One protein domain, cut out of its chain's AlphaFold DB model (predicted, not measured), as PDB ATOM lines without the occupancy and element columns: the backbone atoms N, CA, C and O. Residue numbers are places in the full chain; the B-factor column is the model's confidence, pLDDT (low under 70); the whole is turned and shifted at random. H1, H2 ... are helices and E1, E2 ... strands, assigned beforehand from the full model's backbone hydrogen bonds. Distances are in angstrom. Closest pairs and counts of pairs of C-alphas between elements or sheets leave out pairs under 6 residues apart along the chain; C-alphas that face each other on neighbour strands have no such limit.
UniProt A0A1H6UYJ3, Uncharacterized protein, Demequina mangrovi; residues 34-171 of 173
ATOM      1  N   GLY A  34      -4.705  13.237 -33.253       93.12
ATOM      2  CA  GLY A  34      -4.593  12.148 -32.278       93.12
ATOM      3  C   GLY A  34      -3.954  12.556 -30.944       93.12
ATOM      4  O   GLY A  34      -4.069  11.821 -29.964       93.12
ATOM      5  N   LEU A  35      -3.307  13.724 -30.886       93.38
ATOM      6  CA  LEU A  35      -2.684  14.287 -29.687       93.38
ATOM      7  C   LEU A  35      -3.604  15.269 -28.943       93.38
ATOM      8  O   LEU A  35      -3.173  15.840 -27.945       93.38
ATOM      9  N   GLY A  36      -4.852  15.449 -29.397       93.50
ATOM     10  CA  GLY A  36      -5.793  16.425 -28.830       93.50
ATOM     11  C   GLY A  36      -5.619  17.844 -29.381       93.50
ATOM     12  O   GLY A  36      -6.181  18.786 -28.826       93.50
ATOM     13  N   LEU A  37      -4.853  17.990 -30.462       95.44
ATOM     14  CA  LEU A  37      -4.601  19.257 -31.135       95.44
ATOM     15  C   LEU A  37      -5.568  19.448 -32.311       95.44
ATOM     16  O   LEU A  37      -6.077  18.486 -32.884       95.44
ATOM     17  N   ALA A  38      -5.829  20.694 -32.678       96.25
ATOM     18  CA  ALA A  38      -6.632  21.059 -33.835       96.25
ATOM     19  C   ALA A  38      -5.834  21.998 -34.737       96.25
ATOM     20  O   ALA A  38      -5.175  22.908 -34.243       96.25
ATOM     21  N   THR A  39      -5.918  21.796 -36.052       95.25
ATOM     22  CA  THR A  39      -5.311  22.710 -37.023       95.25
ATOM     23  C   THR A  39      -5.919  24.108 -36.880       95.25
ATOM     24  O   THR A  39      -7.145  24.264 -36.814       95.25
ATOM     25  N   VAL A  40      -5.063  25.125 -36.877       94.56
ATOM     26  CA  VAL A  40      -5.415  26.552 -36.851       94.56
ATOM     27  C   VAL A  40      -4.662  27.295 -37.953       94.56
ATOM     28  O   VAL A  40      -3.736  26.755 -38.558       94.56
ATOM     29  N   ALA A  41      -5.059  28.533 -38.257       90.19
ATOM     30  CA  ALA A  41      -4.216  29.376 -39.099       90.19
ATOM     31  C   ALA A  41      -2.955  29.769 -38.312       90.19
ATOM     32  O   ALA A  41      -3.048  30.087 -37.131       90.19
ATOM     33  N   CYS A  42      -1.784  29.775 -38.953       88.38
ATOM     34  CA  CYS A  42      -0.542  30.175 -38.282       88.38
ATOM     35  C   CYS A  42      -0.580  31.625 -37.777       88.38
ATOM     36  O   CYS A  42      -0.087  31.898 -36.687       88.38
ATOM     37  N   ASP A  43      -1.279  32.514 -38.495       86.81
ATOM     38  CA  ASP A  43      -1.544  33.897 -38.070       86.81
ATOM     39  C   ASP A  43      -2.337  33.999 -36.750       86.81
ATOM     40  O   ASP A  43      -2.356  35.062 -36.126       86.81
ATOM     41  N   ASP A  44      -3.023  32.924 -36.342       86.06
ATOM     42  CA  ASP A  44      -3.797  32.869 -35.100       86.06
ATOM     43  C   ASP A  44      -2.957  32.378 -33.905       86.06
ATOM     44  O   ASP A  44      -3.467  32.363 -32.784       86.06
ATOM     45  N   THR A  45      -1.693  31.985 -34.118       84.56
ATOM     46  CA  THR A  45      -0.774  31.615 -33.030       84.56
ATOM     47  C   THR A  45      -0.173  32.858 -32.363       84.56
ATOM     48  O   THR A  45       0.016  33.899 -32.989       84.56
ATOM     49  N   VAL A  46       0.106  32.782 -31.067       83.31
ATOM     50  CA  VAL A  46       0.604  33.881 -30.233       83.31
ATOM     51  C   VAL A  46       2.122  33.835 -30.128       83.31
ATOM     52  O   VAL A  46       2.776  34.864 -30.297       83.31
ATOM     53  N   GLN A  47       2.684  32.661 -29.843       83.06
ATOM     54  CA  GLN A  47       4.127  32.475 -29.677       83.06
ATOM     55  C   GLN A  47       4.823  32.153 -30.995       83.06
ATOM     56  O   GLN A  47       6.010  32.435 -31.150       83.06
ATOM     57  N   LEU A  48       4.097  31.533 -31.928       78.69
ATOM     58  CA  LEU A  48       4.678  30.968 -33.145       78.69
ATOM     59  C   LEU A  48       4.463  31.835 -34.392       78.69
ATOM     60  O   LEU A  48       5.045  31.540 -35.435       78.69
ATOM     61  N   ALA A  49       3.696  32.925 -34.284       70.56
ATOM     62  CA  ALA A  49       3.453  33.834 -35.398       70.56
ATOM     63  C   ALA A  49       4.752  34.482 -35.898       70.56
ATOM     64  O   ALA A  49       5.534  35.048 -35.127       70.56
ATOM     65  N   GLY A  50       4.962  34.437 -37.213       64.69
ATOM     66  CA  GLY A  50       6.155  34.943 -37.886       64.69
ATOM     67  C   GLY A  50       7.317  33.946 -37.945       64.69
ATOM     68  O   GLY A  50       8.334  34.241 -38.575       64.69
ATOM     69  N   ILE A  51       7.205  32.759 -37.336       68.81
ATOM     70  CA  ILE A  51       8.208  31.692 -37.510       68.81
ATOM     71  C   ILE A  51       8.026  31.013 -38.874       68.81
ATOM     72  O   ILE A  51       9.006  30.621 -39.499       68.81
ATOM     73  N   GLU A  52       6.808  30.968 -39.407       65.12
ATOM     74  CA  GLU A  52       6.513  30.485 -40.756       65.12
ATOM     75  C   GLU A  52       7.218  31.290 -41.855       65.12
ATOM     76  O   GLU A  52       7.519  30.744 -42.911       65.12
ATOM     77  N   GLU A  53       7.546  32.565 -41.610       63.47
ATOM     78  CA  GLU A  53       8.334  33.384 -42.543       63.47
ATOM     79  C   GLU A  53       9.800  32.926 -42.631       63.47
ATOM     80  O   GLU A  53      10.510  33.293 -43.570       63.47
ATOM     81  N   GLN A  54      10.259  32.137 -41.654       62.94
ATOM     82  CA  GLN A  54      11.574  31.494 -41.660       62.94
ATOM     83  C   GLN A  54      11.553  30.167 -42.420       62.94
ATOM     84  O   GLN A  54      12.610  29.702 -42.842       62.94
ATOM     85  N   ALA A  55      10.372  29.583 -42.645       64.12
ATOM     86  CA  ALA A  55      10.240  28.414 -43.494       64.12
ATOM     87  C   ALA A  55      10.561  28.827 -44.943       64.12
ATOM     88  O   ALA A  55       9.944  29.735 -45.505       64.12
ATOM     89  N   GLY A  56      11.581  28.202 -45.535       60.06
ATOM     90  CA  GLY A  56      12.064  28.553 -46.872       60.06
ATOM     91  C   GLY A  56      10.973  28.489 -47.952       60.06
ATOM     92  O   GLY A  56       9.954  27.816 -47.807       60.06
ATOM     93  N   GLU A  57      11.182  29.175 -49.082       60.69
ATOM     94  CA  GLU A  57      10.238  29.110 -50.208       60.69
ATOM     95  C   GLU A  57       9.979  27.650 -50.630       60.69
ATOM     96  O   GLU A  57      10.894  26.933 -51.031       60.69
ATOM     97  N   GLY A  58       8.713  27.226 -50.576       63.28
ATOM     98  CA  GLY A  58       8.304  25.856 -50.903       63.28
ATOM     99  C   GLY A  58       8.216  24.903 -49.709       63.28
ATOM    100  O   GLY A  58       7.867  23.744 -49.919       63.28
ATOM    101  N   ALA A  59       8.483  25.378 -48.490       72.06
ATOM    102  CA  ALA A  59       8.236  24.635 -47.264       72.06
ATOM    103  C   ALA A  59       6.742  24.335 -47.070       72.06
ATOM    104  O   ALA A  59       5.883  25.189 -47.318       72.06
ATOM    105  N   ALA A  60       6.426  23.125 -46.603       84.19
ATOM    106  CA  ALA A  60       5.107  22.857 -46.044       84.19
ATOM    107  C   ALA A  60       5.096  23.366 -44.604       84.19
ATOM    108  O   ALA A  60       6.048  23.120 -43.869       84.19
ATOM    109  N   VAL A  61       4.033  24.063 -44.206       88.62
ATOM    110  CA  VAL A  61       3.873  24.602 -42.851       88.62
ATOM    111  C   VAL A  61       2.457  24.315 -42.372       88.62
ATOM    112  O   VAL A  61       1.495  24.569 -43.101       88.62
ATOM    113  N   GLU A  62       2.326  23.810 -41.150       92.00
ATOM    114  CA  GLU A  62       1.044  23.613 -40.483       92.00
ATOM    115  C   GLU A  62       1.118  24.035 -39.014       92.00
ATOM    116  O   GLU A  62       2.069  23.703 -38.303       92.00
ATOM    117  N   CYS A  63       0.090  24.753 -38.564       94.19
ATOM    118  CA  CYS A  63      -0.044  25.199 -37.187       94.19
ATOM    119  C   CYS A  63      -1.219  24.515 -36.504       94.19
ATOM    120  O   CYS A  63      -2.285  24.310 -37.090       94.19
ATOM    121  N   TRP A  64      -1.023  24.198 -35.235       96.88
ATOM    122  CA  TRP A  64      -1.979  23.495 -34.405       96.88
ATOM    123  C   TRP A  64      -2.088  24.178 -33.052       96.88
ATOM    124  O   TRP A  64      -1.114  24.734 -32.550       96.88
ATOM    125  N   SER A  65      -3.257  24.085 -32.432       96.44
ATOM    126  CA  SER A  65      -3.440  24.482 -31.042       96.44
ATOM    127  C   SER A  65      -4.304  23.487 -30.286       96.44
ATOM    128  O   SER A  65      -5.065  22.707 -30.867       96.44
ATOM    129  N   GLY A  66      -4.174  23.476 -28.968       94.94
ATOM    130  CA  GLY A  66      -4.986  22.626 -28.111       94.94
ATOM    131  C   GLY A  66      -4.391  22.476 -26.726       94.94
ATOM    132  O   GLY A  66      -3.567  23.269 -26.297       94.94
ATOM    133  N   ALA A  67      -4.828  21.445 -26.018       91.81
ATOM    134  CA  ALA A  67      -4.290  21.089 -24.716       91.81
ATOM    135  C   ALA A  67      -4.184  19.570 -24.627       91.81
ATOM    136  O   ALA A  67      -5.039  18.840 -25.138       91.81
ATOM    137  N   ARG A  68      -3.139  19.097 -23.957       87.69
ATOM    138  CA  ARG A  68      -2.871  17.680 -23.723       87.69
ATOM    139  C   ARG A  68      -2.546  17.487 -22.252       87.69
ATOM    140  O   ARG A  68      -1.950  18.362 -21.648       87.69
ATOM    141  N   ASP A  69      -2.870  16.324 -21.694       86.19
ATOM    142  CA  ASP A  69      -2.582  15.996 -20.287       86.19
ATOM    143  C   ASP A  69      -1.080  16.041 -19.915       86.19
ATOM    144  O   ASP A  69      -0.754  16.028 -18.735       86.19
ATOM    145  N   GLY A  70      -0.171  16.080 -20.896       88.62
ATOM    146  CA  GLY A  70       1.274  16.215 -20.684       88.62
ATOM    147  C   GLY A  70       1.780  17.638 -20.921       88.62
ATOM    148  O   GLY A  70       1.096  18.460 -21.528       88.62
ATOM    149  N   SER A  71       3.005  17.906 -20.479       93.56
ATOM    150  CA  SER A  71       3.701  19.184 -20.683       93.56
ATOM    151  C   SER A  71       4.005  19.486 -22.163       93.56
ATOM    152  O   SER A  71       3.873  18.628 -23.045       93.56
ATOM    153  N   TYR A  72       4.471  20.708 -22.452       94.44
ATOM    154  CA  TYR A  72       4.919  21.087 -23.800       94.44
ATOM    155  C   TYR A  72       6.104  20.221 -24.282       94.44
ATOM    156  O   TYR A  72       6.135  19.840 -25.449       94.44
ATOM    157  N   VAL A  73       7.019  19.827 -23.382       95.50
ATOM    158  CA  VAL A  73       8.148  18.922 -23.682       95.50
ATOM    159  C   VAL A  73       7.644  17.529 -24.047       95.50
ATOM    160  O   VAL A  73       8.005  16.989 -25.087       95.50
ATOM    161  N   GLU A  74       6.748  16.960 -23.237       96.19
ATOM    162  CA  GLU A  74       6.161  15.644 -23.523       96.19
ATOM    163  C   GLU A  74       5.331  15.652 -24.810       96.19
ATOM    164  O   GLU A  74       5.259  14.648 -25.522       96.19
ATOM    165  N   THR A  75       4.703  16.785 -25.125       96.31
ATOM    166  CA  THR A  75       3.999  16.976 -26.394       96.31
ATOM    167  C   THR A  75       4.985  17.025 -27.558       96.31
ATOM    168  O   THR A  75       4.755  16.337 -28.550       96.31
ATOM    169  N   ALA A  76       6.101  17.745 -27.433       96.88
ATOM    170  CA  ALA A  76       7.156  17.772 -28.442       96.88
ATOM    171  C   ALA A  76       7.745  16.373 -28.682       96.88
ATOM    172  O   ALA A  76       7.858  15.941 -29.829       96.88
ATOM    173  N   ASP A  77       8.016  15.612 -27.621       97.50
ATOM    174  CA  ASP A  77       8.499  14.232 -27.721       97.50
ATOM    175  C   ASP A  77       7.465  13.300 -28.378       97.50
ATOM    176  O   ASP A  77       7.820  12.420 -29.166       97.50
ATOM    177  N   ALA A  78       6.171  13.502 -28.108       96.75
ATOM    178  CA  ALA A  78       5.104  12.763 -28.776       96.75
ATOM    179  C   ALA A  78       5.003  13.107 -30.272       96.75
ATOM    180  O   ALA A  78       4.768  12.209 -31.083       96.75
ATOM    181  N   VAL A  79       5.205  14.376 -30.645       96.31
ATOM    182  CA  VAL A  79       5.276  14.809 -32.049       96.31
ATOM    183  C   VAL A  79       6.504  14.208 -32.733       96.31
ATOM    184  O   VAL A  79       6.369  13.659 -33.823       96.31
ATOM    185  N   LEU A  80       7.676  14.204 -32.089       96.69
ATOM    186  CA  LEU A  80       8.877  13.542 -32.613       96.69
ATOM    187  C   LEU A  80       8.641  12.044 -32.847       96.69
ATOM    188  O   LEU A  80       8.987  11.512 -33.902       96.69
ATOM    189  N   ALA A  81       8.026  11.357 -31.883       96.06
ATOM    190  CA  ALA A  81       7.707   9.942 -32.026       96.06
ATOM    191  C   ALA A  81       6.763   9.687 -33.214       96.06
ATOM    192  O   ALA A  81       6.949   8.708 -33.940       96.06
ATOM    193  N   LEU A  82       5.784  10.570 -33.434       95.06
ATOM    194  CA  LEU A  82       4.884  10.506 -34.582       95.06
ATOM    195  C   LEU A  82       5.651  10.710 -35.894       95.06
ATOM    196  O   LEU A  82       5.570   9.853 -36.774       95.06
ATOM    197  N   LEU A  83       6.464  11.767 -35.974       93.06
ATOM    198  CA  LEU A  83       7.314  12.084 -37.123       93.06
ATOM    199  C   LEU A  83       8.199  10.897 -37.526       93.06
ATOM    200  O   LEU A  83       8.210  10.511 -38.693       93.06
ATOM    201  N   LEU A  84       8.886  10.273 -36.567       93.69
ATOM    202  CA  LEU A  84       9.718   9.090 -36.810       93.69
ATOM    203  C   LEU A  84       8.895   7.857 -37.211       93.69
ATOM    204  O   LEU A  84       9.358   7.026 -37.986       93.69
ATOM    205  N   SER A  85       7.677   7.708 -36.684       93.38
ATOM    206  CA  SER A  85       6.817   6.566 -37.018       93.38
ATOM    207  C   SER A  85       6.209   6.658 -38.418       93.38
ATOM    208  O   SER A  85       6.016   5.630 -39.068       93.38
ATOM    209  N   GLU A  86       5.930   7.873 -38.888       90.94
ATOM    210  CA  GLU A  86       5.373   8.131 -40.219       90.94
ATOM    211  C   GLU A  86       6.461   8.223 -41.297       90.94
ATOM    212  O   GLU A  86       6.176   8.050 -42.481       90.94
ATOM    213  N   ASN A  87       7.721   8.403 -40.889       87.12
ATOM    214  CA  ASN A  87       8.884   8.449 -41.767       87.12
ATOM    215  C   ASN A  87       9.877   7.340 -41.387       87.12
ATOM    216  O   ASN A  87      10.800   7.567 -40.614       87.12
ATOM    217  N   GLU A  88       9.730   6.139 -41.963       83.81
ATOM    218  CA  GLU A  88      10.552   4.959 -41.606       83.81
ATOM    219  C   GLU A  88      12.073   5.162 -41.780       83.81
ATOM    220  O   GLU A  88      12.866   4.455 -41.159       83.81
ATOM    221  N   SER A  89      12.490   6.104 -42.632       85.81
ATOM    222  CA  SER A  89      13.893   6.496 -42.830       85.81
ATOM    223  C   SER A  89      14.286   7.772 -42.078       85.81
ATOM    224  O   SER A  89      15.329   8.344 -42.383       85.81
ATOM    225  N   GLY A  90      13.436   8.255 -41.173       89.62
ATOM    226  CA  GLY A  90      13.660   9.453 -40.377       89.62
ATOM    227  C   GLY A  90      14.762   9.249 -39.339       89.62
ATOM    228  O   GLY A  90      14.728   8.283 -38.576       89.62
ATOM    229  N   GLU A  91      15.722  10.166 -39.288       95.25
ATOM    230  CA  GLU A  91      16.735  10.251 -38.232       95.25
ATOM    231  C   GLU A  91      16.434  11.445 -37.326       95.25
ATOM    232  O   GLU A  91      16.209  12.544 -37.820       95.25
ATOM    233  N   ASP A  92      16.443  11.249 -36.005       96.44
ATOM    234  CA  ASP A  92      16.327  12.351 -35.047       96.44
ATOM    235  C   ASP A  92      17.603  13.200 -35.060       96.44
ATOM    236  O   ASP A  92      18.679  12.751 -34.657       96.44
ATOM    237  N   ILE A  93      17.456  14.443 -35.510       95.81
ATOM    238  CA  ILE A  93      18.523  15.442 -35.584       95.81
ATOM    239  C   ILE A  93      18.244  16.637 -34.664       95.81
ATOM    240  O   ILE A  93      18.888  17.681 -34.794       95.81
ATOM    241  N   SER A  94      17.331  16.492 -33.699       95.56
ATOM    242  CA  SER A  94      16.933  17.564 -32.778       95.56
ATOM    243  C   SER A  94      18.145  18.157 -32.057       95.56
ATOM    244  O   SER A  94      18.307  19.366 -32.007       95.56
ATOM    245  N   THR A  95      19.080  17.325 -31.586       93.94
ATOM    246  CA  THR A  95      20.304  17.810 -30.912       93.94
ATOM    247  C   THR A  95      21.205  18.667 -31.814       93.94
ATOM    248  O   THR A  95      22.005  19.452 -31.309       93.94
ATOM    249  N   ALA A  96      21.126  18.499 -33.136       90.94
ATOM    250  CA  ALA A  96      21.964  19.229 -34.083       90.94
ATOM    251  C   ALA A  96      21.344  20.564 -34.524       90.94
ATOM    252  O   ALA A  96      22.096  21.511 -34.752       90.94
ATOM    253  N   LEU A  97      20.013  20.634 -34.650       89.50
ATOM    254  CA  LEU A  97      19.313  21.796 -35.220       89.50
ATOM    255  C   LEU A  97      18.471  22.592 -34.220       89.50
ATOM    256  O   LEU A  97      18.262  23.785 -34.417       89.50
ATOM    257  N   CYS A  98      17.986  21.962 -33.154       92.56
ATOM    258  CA  CYS A  98      17.111  22.623 -32.198       92.56
ATOM    259  C   CYS A  98      17.887  23.331 -31.088       92.56
ATOM    260  O   CYS A  98      18.966  22.906 -30.668       92.56
ATOM    261  N   TRP A  99      17.289  24.406 -30.575       91.31
ATOM    262  CA  TRP A  99      17.686  24.985 -29.296       91.31
ATOM    263  C   TRP A  99      17.294  24.060 -28.133       91.31
ATOM    264  O   TRP A  99      16.483  23.147 -28.291       91.31
ATOM    265  N   GLU A 100      17.894  24.286 -26.962       94.00
ATOM    266  CA  GLU A 100      17.526  23.570 -25.736       94.00
ATOM    267  C   GLU A 100      16.119  23.972 -25.277       94.00
ATOM    268  O   GLU A 100      15.774  25.148 -25.353       94.00
ATOM    269  N   ASP A 101      15.340  23.023 -24.751       94.94
ATOM    270  CA  ASP A 101      13.994  23.286 -24.230       94.94
ATOM    271  C   ASP A 101      14.017  24.426 -23.192       94.94
ATOM    272  O   ASP A 101      14.807  24.413 -22.238       94.94
ATOM    273  N   THR A 102      13.154  25.425 -23.376       93.12
ATOM    274  CA  THR A 102      13.124  26.636 -22.552       93.12
ATOM    275  C   THR A 102      11.916  26.651 -21.630       93.12
ATOM    276  O   THR A 102      10.811  26.301 -22.027       93.12
ATOM    277  N   LEU A 103      12.108  27.082 -20.379       91.38
ATOM    278  CA  LEU A 103      11.027  27.331 -19.425       91.38
ATOM    279  C   LEU A 103      11.310  28.617 -18.646       91.38
ATOM    280  O   LEU A 103      12.226  28.683 -17.826       91.38
ATOM    281  N   SER A 104      10.503  29.635 -18.911       89.19
ATOM    282  CA  SER A 104      10.527  30.940 -18.263       89.19
ATOM    283  C   SER A 104       9.122  31.537 -18.225       89.19
ATOM    284  O   SER A 104       8.195  31.039 -18.860       89.19
ATOM    285  N   ASP A 105       8.970  32.639 -17.500       86.19
ATOM    286  CA  ASP A 105       7.757  33.454 -17.475       86.19
ATOM    287  C   ASP A 105       7.430  34.094 -18.833       86.19
ATOM    288  O   ASP A 105       6.287  34.470 -19.077       86.19
ATOM    289  N   THR A 106       8.411  34.216 -19.729       86.56
ATOM    290  CA  THR A 106       8.225  34.830 -21.052       86.56
ATOM    291  C   THR A 106       8.154  33.835 -22.199       86.56
ATOM    292  O   THR A 106       7.607  34.161 -23.243       86.56
ATOM    293  N   GLU A 107       8.723  32.648 -22.025       89.75
ATOM    294  CA  GLU A 107       8.883  31.654 -23.082       89.75
ATOM    295  C   GLU A 107       8.907  30.262 -22.460       89.75
ATOM    296  O   GLU A 107       9.676  30.011 -21.527       89.75
ATOM    297  N   ALA A 108       8.088  29.362 -22.993       93.62
ATOM    298  CA  ALA A 108       8.165  27.946 -22.688       93.62
ATOM    299  C   ALA A 108       7.997  27.155 -23.985       93.62
ATOM    300  O   ALA A 108       6.877  27.068 -24.495       93.62
ATOM    301  N   SER A 109       9.101  26.655 -24.542       95.19
ATOM    302  CA  SER A 109       9.111  26.045 -25.872       95.19
ATOM    303  C   SER A 109      10.082  24.874 -25.993       95.19
ATOM    304  O   SER A 109      11.123  24.840 -25.339       95.19
ATOM    305  N   ALA A 110       9.740  23.915 -26.846       96.81
ATOM    306  CA  ALA A 110      10.568  22.771 -27.200       96.81
ATOM    307  C   ALA A 110      10.615  22.623 -28.723       96.81
ATOM    308  O   ALA A 110       9.593  22.760 -29.397       96.81
ATOM    309  N   CYS A 111      11.794  22.305 -29.255       95.81
ATOM    310  CA  CYS A 111      12.004  22.044 -30.677       95.81
ATOM    311  C   CYS A 111      12.423  20.589 -30.889       95.81
ATOM    312  O   CYS A 111      13.264  20.057 -30.158       95.81
ATOM    313  N   ARG A 112      11.851  19.938 -31.901       97.06
ATOM    314  CA  ARG A 112      12.241  18.603 -32.365       97.06
ATOM    315  C   ARG A 112      12.406  18.622 -33.875       97.06
ATOM    316  O   ARG A 112      11.655  19.308 -34.557       97.06
ATOM    317  N   ALA A 113      13.360  17.863 -34.396       95.19
ATOM    318  CA  ALA A 113      13.627  17.816 -35.826       95.19
ATOM    319  C   ALA A 113      14.048  16.417 -36.277       95.19
ATOM    320  O   ALA A 113      14.807  15.730 -35.587       95.19
ATOM    321  N   ILE A 114      13.590  16.018 -37.463       95.06
ATOM    322  CA  ILE A 114      14.020  14.788 -38.131       95.06
ATOM    323  C   ILE A 114      14.592  15.073 -39.520       95.06
ATOM    324  O   ILE A 114      14.130  15.976 -40.212       95.06
ATOM    325  N   LEU A 115      15.561  14.264 -39.949       93.62
ATOM    326  CA  LEU A 115      16.022  14.180 -41.333       93.62
ATOM    327  C   LEU A 115      15.335  13.003 -42.020       93.62
ATOM    328  O   LEU A 115      15.514  11.859 -41.608       93.62
ATOM    329  N   VAL A 116      14.596  13.260 -43.092       90.88
ATOM    330  CA  VAL A 116      14.009  12.233 -43.956       90.88
ATOM    331  C   VAL A 116      14.846  12.123 -45.226       90.88
ATOM    332  O   VAL A 116      14.842  13.024 -46.064       90.88
ATOM    333  N   GLY A 117      15.550  10.999 -45.382       89.12
ATOM    334  CA  GLY A 117      16.457  10.771 -46.510       89.12
ATOM    335  C   GLY A 117      17.906  11.078 -46.137       89.12
ATOM    336  O   GLY A 117      18.414  10.526 -45.163       89.12
ATOM    337  N   ASP A 118      18.578  11.917 -46.920       87.44
ATOM    338  CA  ASP A 118      19.964  12.337 -46.693       87.44
ATOM    339  C   ASP A 118      20.117  13.864 -46.789       87.44
ATOM    340  O   ASP A 118      19.176  14.584 -47.111       87.44
ATOM    341  N   THR A 119      21.303  14.380 -46.473       86.62
ATOM    342  CA  THR A 119      21.557  15.826 -46.416       86.62
ATOM    343  C   THR A 119      21.588  16.518 -47.780       86.62
ATOM    344  O   THR A 119      21.513  17.742 -47.822       86.62
ATOM    345  N   GLU A 120      21.735  15.779 -48.885       84.00
ATOM    346  CA  GLU A 120      21.839  16.357 -50.232       84.00
ATOM    347  C   GLU A 120      20.456  16.462 -50.894       84.00
ATOM    348  O   GLU A 120      20.094  17.529 -51.400       84.00
ATOM    349  N   ASP A 121      19.668  15.384 -50.836       83.12
ATOM    350  CA  ASP A 121      18.386  15.253 -51.544       83.12
ATOM    351  C   ASP A 121      17.170  15.042 -50.608       83.12
ATOM    352  O   ASP A 121      16.044  14.866 -51.083       83.12
ATOM    353  N   GLY A 122      17.370  15.033 -49.287       87.56
ATOM    354  CA  GLY A 122      16.318  14.816 -48.287       87.56
ATOM    355  C   GLY A 122      15.575  16.076 -47.836       87.56
ATOM    356  O   GLY A 122      15.759  17.176 -48.364       87.56
ATOM    357  N   ALA A 123      14.728  15.904 -46.823       88.56
ATOM    358  CA  ALA A 123      14.016  16.984 -46.141       88.56
ATOM    359  C   ALA A 123      14.277  16.950 -44.636       88.56
ATOM    360  O   ALA A 123      14.352  15.880 -44.033       88.56
ATOM    361  N   ILE A 124      14.346  18.129 -44.036       90.25
ATOM    362  CA  ILE A 124      14.257  18.311 -42.595       90.25
ATOM    363  C   ILE A 124      12.794  18.592 -42.269       90.25
ATOM    364  O   ILE A 124      12.154  19.396 -42.945       90.25
ATOM    365  N   VAL A 125      12.256  17.913 -41.259       92.06
ATOM    366  CA  VAL A 125      10.935  18.213 -40.700       92.06
ATOM    367  C   VAL A 125      11.122  18.625 -39.254       92.06
ATOM    368  O   VAL A 125      11.616  17.839 -38.447       92.06
ATOM    369  N   SER A 126      10.711  19.845 -38.944       92.94
ATOM    370  CA  SER A 126      10.877  20.480 -37.646       92.94
ATOM    371  C   SER A 126       9.517  20.711 -37.004       92.94
ATOM    372  O   SER A 126       8.545  21.055 -37.675       92.94
ATOM    373  N   ALA A 127       9.452  20.529 -35.692       94.81
ATOM    374  CA  ALA A 127       8.290  20.799 -34.869       94.81
ATOM    375  C   ALA A 127       8.695  21.684 -33.690       94.81
ATOM    376  O   ALA A 127       9.609  21.345 -32.939       94.81
ATOM    377  N   VAL A 128       7.988  22.793 -33.511       95.19
ATOM    378  CA  VAL A 128       8.136  23.697 -32.371       95.19
ATOM    379  C   VAL A 128       6.844  23.656 -31.577       95.19
ATOM    380  O   VAL A 128       5.779  23.921 -32.127       95.19
ATOM    381  N   VAL A 129       6.934  23.315 -30.297       96.38
ATOM    382  CA  VAL A 129       5.805  23.296 -29.363       96.38
ATOM    383  C   VAL A 129       6.029  24.384 -28.329       96.38
ATOM    384  O   VAL A 129       7.091  24.412 -27.712       96.38
ATOM    385  N   ALA A 130       5.042  25.243 -28.103       95.75
ATOM    386  CA  ALA A 130       5.117  26.310 -27.111       95.75
ATOM    387  C   ALA A 130       3.853  26.376 -26.246       95.75
ATOM    388  O   ALA A 130       2.765  26.032 -26.704       95.75
ATOM    389  N   LEU A 131       3.985  26.836 -24.999       95.56
ATOM    390  CA  LEU A 131       2.827  27.270 -24.210       95.56
ATOM    391  C   LEU A 131       2.250  28.550 -24.816       95.56
ATOM    392  O   LEU A 131       2.996  29.496 -25.037       95.56
ATOM    393  N   GLU A 132       0.933  28.621 -24.993       94.38
ATOM    394  CA  GLU A 132       0.265  29.826 -25.515       94.38
ATOM    395  C   GLU A 132       0.481  31.040 -24.583       94.38
ATOM    396  O   GLU A 132       0.789  32.148 -25.031       94.38
ATOM    397  N   ASP A 133       0.392  30.811 -23.264       93.69
ATOM    398  CA  ASP A 133       0.560  31.829 -22.218       93.69
ATOM    399  C   ASP A 133       1.511  31.342 -21.100       93.69
ATOM    400  O   ASP A 133       1.063  30.916 -20.024       93.69
ATOM    401  N   PRO A 134       2.839  31.386 -21.328       93.19
ATOM    402  CA  PRO A 134       3.820  30.942 -20.341       93.19
ATOM    403  C   PRO A 134       3.770  31.790 -19.064       93.19
ATOM    404  O   PRO A 134       3.951  31.256 -17.973       93.19
ATOM    405  N   ALA A 135       3.454  33.084 -19.166       93.00
ATOM    406  CA  ALA A 135       3.405  33.988 -18.019       93.00
ATOM    407  C   ALA A 135       2.315  33.587 -17.023       93.00
ATOM    408  O   ALA A 135       2.555  33.562 -15.814       93.00
ATOM    409  N   THR A 136       1.122  33.253 -17.519       92.50
ATOM    410  CA  THR A 136       0.020  32.796 -16.666       92.50
ATOM    411  C   THR A 136       0.299  31.416 -16.078       92.50
ATOM    412  O   THR A 136       0.052  31.209 -14.890       92.50
ATOM    413  N   VAL A 137       0.825  30.482 -16.877       92.38
ATOM    414  CA  VAL A 137       1.084  29.105 -16.427       92.38
ATOM    415  C   VAL A 137       2.219  29.065 -15.407       92.38
ATOM    416  O   VAL A 137       2.033  28.586 -14.293       92.38
ATOM    417  N   VAL A 138       3.381  29.626 -15.747       90.06
ATOM    418  CA  VAL A 138       4.563  29.639 -14.874       90.06
ATOM    419  C   VAL A 138       4.341  30.548 -13.670       90.06
ATOM    420  O   VAL A 138       4.741  30.204 -12.564       90.06
ATOM    421  N   GLY A 139       3.639  31.672 -13.837       88.25
ATOM    422  CA  GLY A 139       3.304  32.573 -12.732       88.25
ATOM    423  C   GLY A 139       2.322  31.988 -11.709       88.25
ATOM    424  O   GLY A 139       2.186  32.545 -10.619       88.25
ATOM    425  N   ALA A 140       1.634  30.891 -12.038       86.94
ATOM    426  CA  ALA A 140       0.784  30.155 -11.104       86.94
ATOM    427  C   ALA A 140       1.560  29.125 -10.261       86.94
ATOM    428  O   ALA A 140       1.028  28.655  -9.254       86.94
ATOM    429  N   ILE A 141       2.797  28.800 -10.652       89.75
ATOM    430  CA  ILE A 141       3.692  27.890  -9.933       89.75
ATOM    431  C   ILE A 141       4.297  28.633  -8.733       89.75
ATOM    432  O   ILE A 141       4.665  29.806  -8.819       89.75
ATOM    433  N   SER A 142       4.373  27.968  -7.584       89.31
ATOM    434  CA  SER A 142       4.974  28.519  -6.370       89.31
ATOM    435  C   SER A 142       6.494  28.679  -6.491       89.31
ATOM    436  O   SER A 142       7.139  28.063  -7.330       89.31
ATOM    437  N   ASP A 143       7.088  29.511  -5.629       87.19
ATOM    438  CA  ASP A 143       8.533  29.798  -5.661       87.19
ATOM    439  C   ASP A 143       9.424  28.574  -5.344       87.19
ATOM    440  O   ASP A 143      10.607  28.566  -5.682       87.19
ATOM    441  N   ASP A 144       8.880  27.561  -4.659       89.81
ATOM    442  CA  ASP A 144       9.554  26.298  -4.306       89.81
ATOM    443  C   ASP A 144       8.629  25.128  -4.674       89.81
ATOM    444  O   ASP A 144       8.056  24.482  -3.786       89.81
ATOM    445  N   PRO A 145       8.389  24.915  -5.980       88.31
ATOM    446  CA  PRO A 145       7.358  24.005  -6.420       88.31
ATOM    447  C   PRO A 145       7.831  22.565  -6.284       88.31
ATOM    448  O   PRO A 145       8.994  22.222  -6.519       88.31
ATOM    449  N   SER A 146       6.897  21.691  -5.934       92.62
ATOM    450  CA  SER A 146       7.136  20.253  -6.053       92.62
ATOM    451  C   SER A 146       7.131  19.819  -7.524       92.62
ATOM    452  O   SER A 146       6.535  20.479  -8.370       92.62
ATOM    453  N   GLU A 147       7.748  18.676  -7.834       88.94
ATOM    454  CA  GLU A 147       7.694  18.096  -9.188       88.94
ATOM    455  C   GLU A 147       6.245  17.850  -9.646       88.94
ATOM    456  O   GLU A 147       5.906  18.112 -10.799       88.94
ATOM    457  N   ASP A 148       5.376  17.420  -8.724       90.25
ATOM    458  CA  ASP A 148       3.949  17.206  -8.986       90.25
ATOM    459  C   ASP A 148       3.232  18.516  -9.340       90.25
ATOM    460  O   ASP A 148       2.384  18.538 -10.223       90.25
ATOM    461  N   GLU A 149       3.597  19.621  -8.688       90.06
ATOM    462  CA  GLU A 149       3.019  20.939  -8.953       90.06
ATOM    463  C   GLU A 149       3.425  21.476 -10.326       90.06
ATOM    464  O   GLU A 149       2.581  21.990 -11.054       90.06
ATOM    465  N   VAL A 150       4.696  21.319 -10.707       89.38
ATOM    466  CA  VAL A 150       5.163  21.695 -12.051       89.38
ATOM    467  C   VAL A 150       4.454  20.854 -13.111       89.38
ATOM    468  O   VAL A 150       3.978  21.393 -14.106       89.38
ATOM    469  N   SER A 151       4.346  19.545 -12.884       88.38
ATOM    470  CA  SER A 151       3.651  18.629 -13.791       88.38
ATOM    471  C   SER A 151       2.170  18.987 -13.943       88.38
ATOM    472  O   SER A 151       1.673  19.075 -15.061       88.38
ATOM    473  N   GLU A 152       1.475  19.277 -12.840       88.56
ATOM    474  CA  GLU A 152       0.061  19.669 -12.859       88.56
ATOM    475  C   GLU A 152      -0.157  21.040 -13.514       88.56
ATOM    476  O   GLU A 152      -1.150  21.231 -14.208       88.56
ATOM    477  N   ALA A 153       0.766  21.987 -13.330       89.44
ATOM    478  CA  ALA A 153       0.674  23.306 -13.949       89.44
ATOM    479  C   ALA A 153       0.914  23.261 -15.466       89.44
ATOM    480  O   ALA A 153       0.233  23.954 -16.222       89.44
ATOM    481  N   LEU A 154       1.889  22.465 -15.914       92.00
ATOM    482  CA  LEU A 154       2.226  22.330 -17.333       92.00
ATOM    483  C   LEU A 154       1.282  21.369 -18.071       92.00
ATOM    484  O   LEU A 154       1.067  21.529 -19.272       92.00
ATOM    485  N   GLY A 155       0.732  20.376 -17.372       92.00
ATOM    486  CA  GLY A 155      -0.231  19.422 -17.909       92.00
ATOM    487  C   GLY A 155      -1.593  20.069 -18.150       92.00
ATOM    488  O   GLY A 155      -2.169  20.716 -17.280       92.00
ATOM    489  N   GLY A 156      -2.135  19.901 -19.352       88.19
ATOM    490  CA  GLY A 156      -3.420  20.484 -19.744       88.19
ATOM    491  C   GLY A 156      -3.366  21.984 -20.043       88.19
ATOM    492  O   GLY A 156      -4.409  22.572 -20.345       88.19
ATOM    493  N   ALA A 157      -2.185  22.602 -19.989       94.56
ATOM    494  CA  ALA A 157      -1.996  23.969 -20.444       94.56
ATOM    495  C   ALA A 157      -2.246  24.079 -21.958       94.56
ATOM    496  O   ALA A 157      -2.075  23.116 -22.709       94.56
ATOM    497  N   ALA A 158      -2.678  25.264 -22.396       95.56
ATOM    498  CA  ALA A 158      -2.858  25.549 -23.813       95.56
ATOM    499  C   ALA A 158      -1.496  25.598 -24.518       95.56
ATOM    500  O   ALA A 158      -0.551  26.229 -24.035       95.56
ATOM    501  N   LEU A 159      -1.421  24.912 -25.650       96.38
ATOM    502  CA  LEU A 159      -0.232  24.715 -26.456       96.38
ATOM    503  C   LEU A 159      -0.486  25.173 -27.882       96.38
ATOM    504  O   LEU A 159      -1.577  24.987 -28.430       96.38
ATOM    505  N   GLU A 160       0.580  25.652 -28.496       96.38
ATOM    506  CA  GLU A 160       0.692  25.897 -29.922       96.38
ATOM    507  C   GLU A 160       1.774  24.978 -30.481       96.38
ATOM    508  O   GLU A 160       2.802  24.748 -29.837       96.38
ATOM    509  N   VAL A 161       1.543  24.432 -31.670       95.88
ATOM    510  CA  VAL A 161       2.516  23.600 -32.376       95.88
ATOM    511  C   VAL A 161       2.654  24.091 -33.802       95.88
ATOM    512  O   VAL A 161       1.668  24.172 -34.528       95.88
ATOM    513  N   LEU A 162       3.881  24.366 -34.217       94.44
ATOM    514  CA  LEU A 162       4.253  24.643 -35.596       94.44
ATOM    515  C   LEU A 162       5.025  23.438 -36.112       94.44
ATOM    516  O   LEU A 162       6.048  23.082 -35.532       94.44
ATOM    517  N   VAL A 163       4.567  22.834 -37.203       93.06
ATOM    518  CA  VAL A 163       5.326  21.813 -37.926       93.06
ATOM    519  C   VAL A 163       5.637  22.343 -39.311       93.06
ATOM    520  O   VAL A 163       4.744  22.825 -40.007       93.06
ATOM    521  N   PHE A 164       6.895  22.256 -39.720       90.56
ATOM    522  CA  PHE A 164       7.316  22.682 -41.044       90.56
ATOM    523  C   PHE A 164       8.355  21.742 -41.638       90.56
ATOM    524  O   PHE A 164       9.064  21.043 -40.914       90.56
ATOM    525  N   SER A 165       8.427  21.707 -42.965       88.69
ATOM    526  CA  SER A 165       9.424  20.930 -43.694       88.69
ATOM    527  C   SER A 165      10.190  21.780 -44.693       88.69
ATOM    528  O   SER A 165       9.624  22.650 -45.348       88.69
ATOM    529  N   GLU A 166      11.479  21.504 -44.843       85.94
ATOM    530  CA  GLU A 166      12.364  22.201 -45.773       85.94
ATOM    531  C   GLU A 166      13.392  21.245 -46.397       85.94
ATOM    532  O   GLU A 166      13.654  20.173 -45.844       85.94
ATOM    533  N   PRO A 167      13.991  21.576 -47.556       85.06
ATOM    534  CA  PRO A 167      15.068  20.770 -48.127       85.06
ATOM    535  C   PRO A 167      16.272  20.688 -47.186       85.06
ATOM    536  O   PRO A 167      16.779  21.713 -46.741       85.06
ATOM    537  N   ALA A 168      16.821  19.492 -46.977       84.31
ATOM    538  CA  ALA A 168      18.006  19.312 -46.131       84.31
ATOM    539  C   ALA A 168      19.258  20.040 -46.671       84.31
ATOM    540  O   ALA A 168      20.153  20.428 -45.916       84.31
ATOM    541  N   SER A 169      19.301  20.281 -47.983       76.69
ATOM    542  CA  SER A 169      20.354  21.061 -48.636       76.69
ATOM    543  C   SER A 169      20.306  22.558 -48.313       76.69
ATOM    544  O   SER A 169      21.330  23.228 -48.443       76.69
ATOM    545  N   ALA A 170      19.162  23.091 -47.866       68.56
ATOM    546  CA  ALA A 170      19.050  24.492 -47.456       68.56
ATOM    547  C   ALA A 170      19.883  24.789 -46.196       68.56
ATOM    548  O   ALA A 170      20.494  25.851 -46.101       68.56
ATOM    549  N   GLU A 171      19.994  23.802 -45.306       63.16
ATOM    550  CA  GLU A 171      20.680  23.918 -44.014       63.16
ATOM    551  C   GLU A 171      22.167  23.528 -44.066       63.16
ATOM    552  O   GLU A 171      22.937  23.850 -43.159       63.16
TER     553      GLU A 171
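AT A GLANCE: This is residues 34 to 171 of the 173 residues of an uncharacterized protein of Demequina mangrovi (UniProt A0A1H6UYJ3). One strongly twisted sheet of six strands curls round a single long helix, H1, which packs in the hollow of one face, mostly on E4 and E5. The other face bears the short helix H2, and the long unnamed stretch of residues 41 to 59 passes on that side too; the helical hairpin of H3 and H4 makes one end of the long axis, where residues 143 to 148 stick out, and little H5 sits at the opposite end. The printed part has 138 residues, with five named helices and six named strands in the order E1, E2, H1, E3, H2, E4, E5, H3, H4, E6, H5. The sheet runs E1, E2, E6, E5, E4, E3, antiparallel throughout, and the class is mixed, helices and strands. The whole is compact, with a radius of gyration of the C-alphas of 15.3 A, yet elongated, with spans of 49 by 28 by 26 A.

IN THESE COORDINATES: The longest strand, E6, holds residues 158 to 167 and measures 30.6 A from first to last C-alpha. Beside it in the sheet are E5, residues 123 to 131 and 26.7 A long, and E2, residues 60 to 67 and 23.4 A long. E4 holds residues 108 to 116 and is 27.1 A long. The edge strands are short: E1, residues 37 to 40, begins with C-alpha 37 at (-4.601, 19.257, -31.135), and E3 holds residues 90 to 92. H1, the longest helix, covers residues 72 to 86 and is 20.9 A long, with C-alpha 72 at (4.919, 21.087, -23.800). H2 is residues 94 to 97, H3 residues 134 to 139, and H4 residues 147 to 154, 10.7 A long. H5, residues 168 to 171, ends with C-alpha 171 at (20.680, 23.918, -44.014).

HOW THE PARTS SIT: In the sheet, E6 and E5 are antiparallel at 165 degrees, with N 162 and O 128 2.9 A apart, within hydrogen-bond range. On the other side of E6, E2 is antiparallel to it at 164 degrees, with N 64 and O 161 at 2.8 A. E1 and E2 form a hairpin at 129 degrees, with N 38 and O 65 at 2.8 A. E4 and E5 form another hairpin at 165 degrees, with N 112 and O 127 at 2.8 A. E3 and E4 are antiparallel at 140 degrees, with N 91 and O 115 at 2.9 A. H1 is on the sheet and makes two layers with it, a helix on one face of a sheet. Its closest C-alphas to E4 are those of Val 73 and Ala 110, 5.7 A apart, and to E5 those of Ala 76 and Val 129, 5.8 A apart. H2 is on the opposite face from H1, at a height over the sheet of 4.9 A, over none of the strands. H3 only grazes the sheet with residues 134 to 138, and H5 only grazes it with residues 168 to 171. H4 is not on the sheet. H3 and H4, a helical hairpin, only just touch, with 3 pairs of C-alphas within 8 A, the closest being Val 137 and Ala 153 at 6.3 A; they run opposite ways at a steep tilt of 39 degrees. In H1, H3 and H4 every O i to N i+4 pair is within hydrogen-bond range, while H2 and H5 are too short for such a pair.

THE WHOLE: The two C-alphas farthest apart are those of Asp 121 and Asp 144, at 49.3 A. The printed part has no cut. The one long link is E1 to E2, with 19 residues. Residues 143 to 148, of which 147 and 148 belong to H4, stand free. The mean pLDDT of the printed part is 89.0, and the model's confidence is under 70 at residues 50 to 58 and 170 to 171.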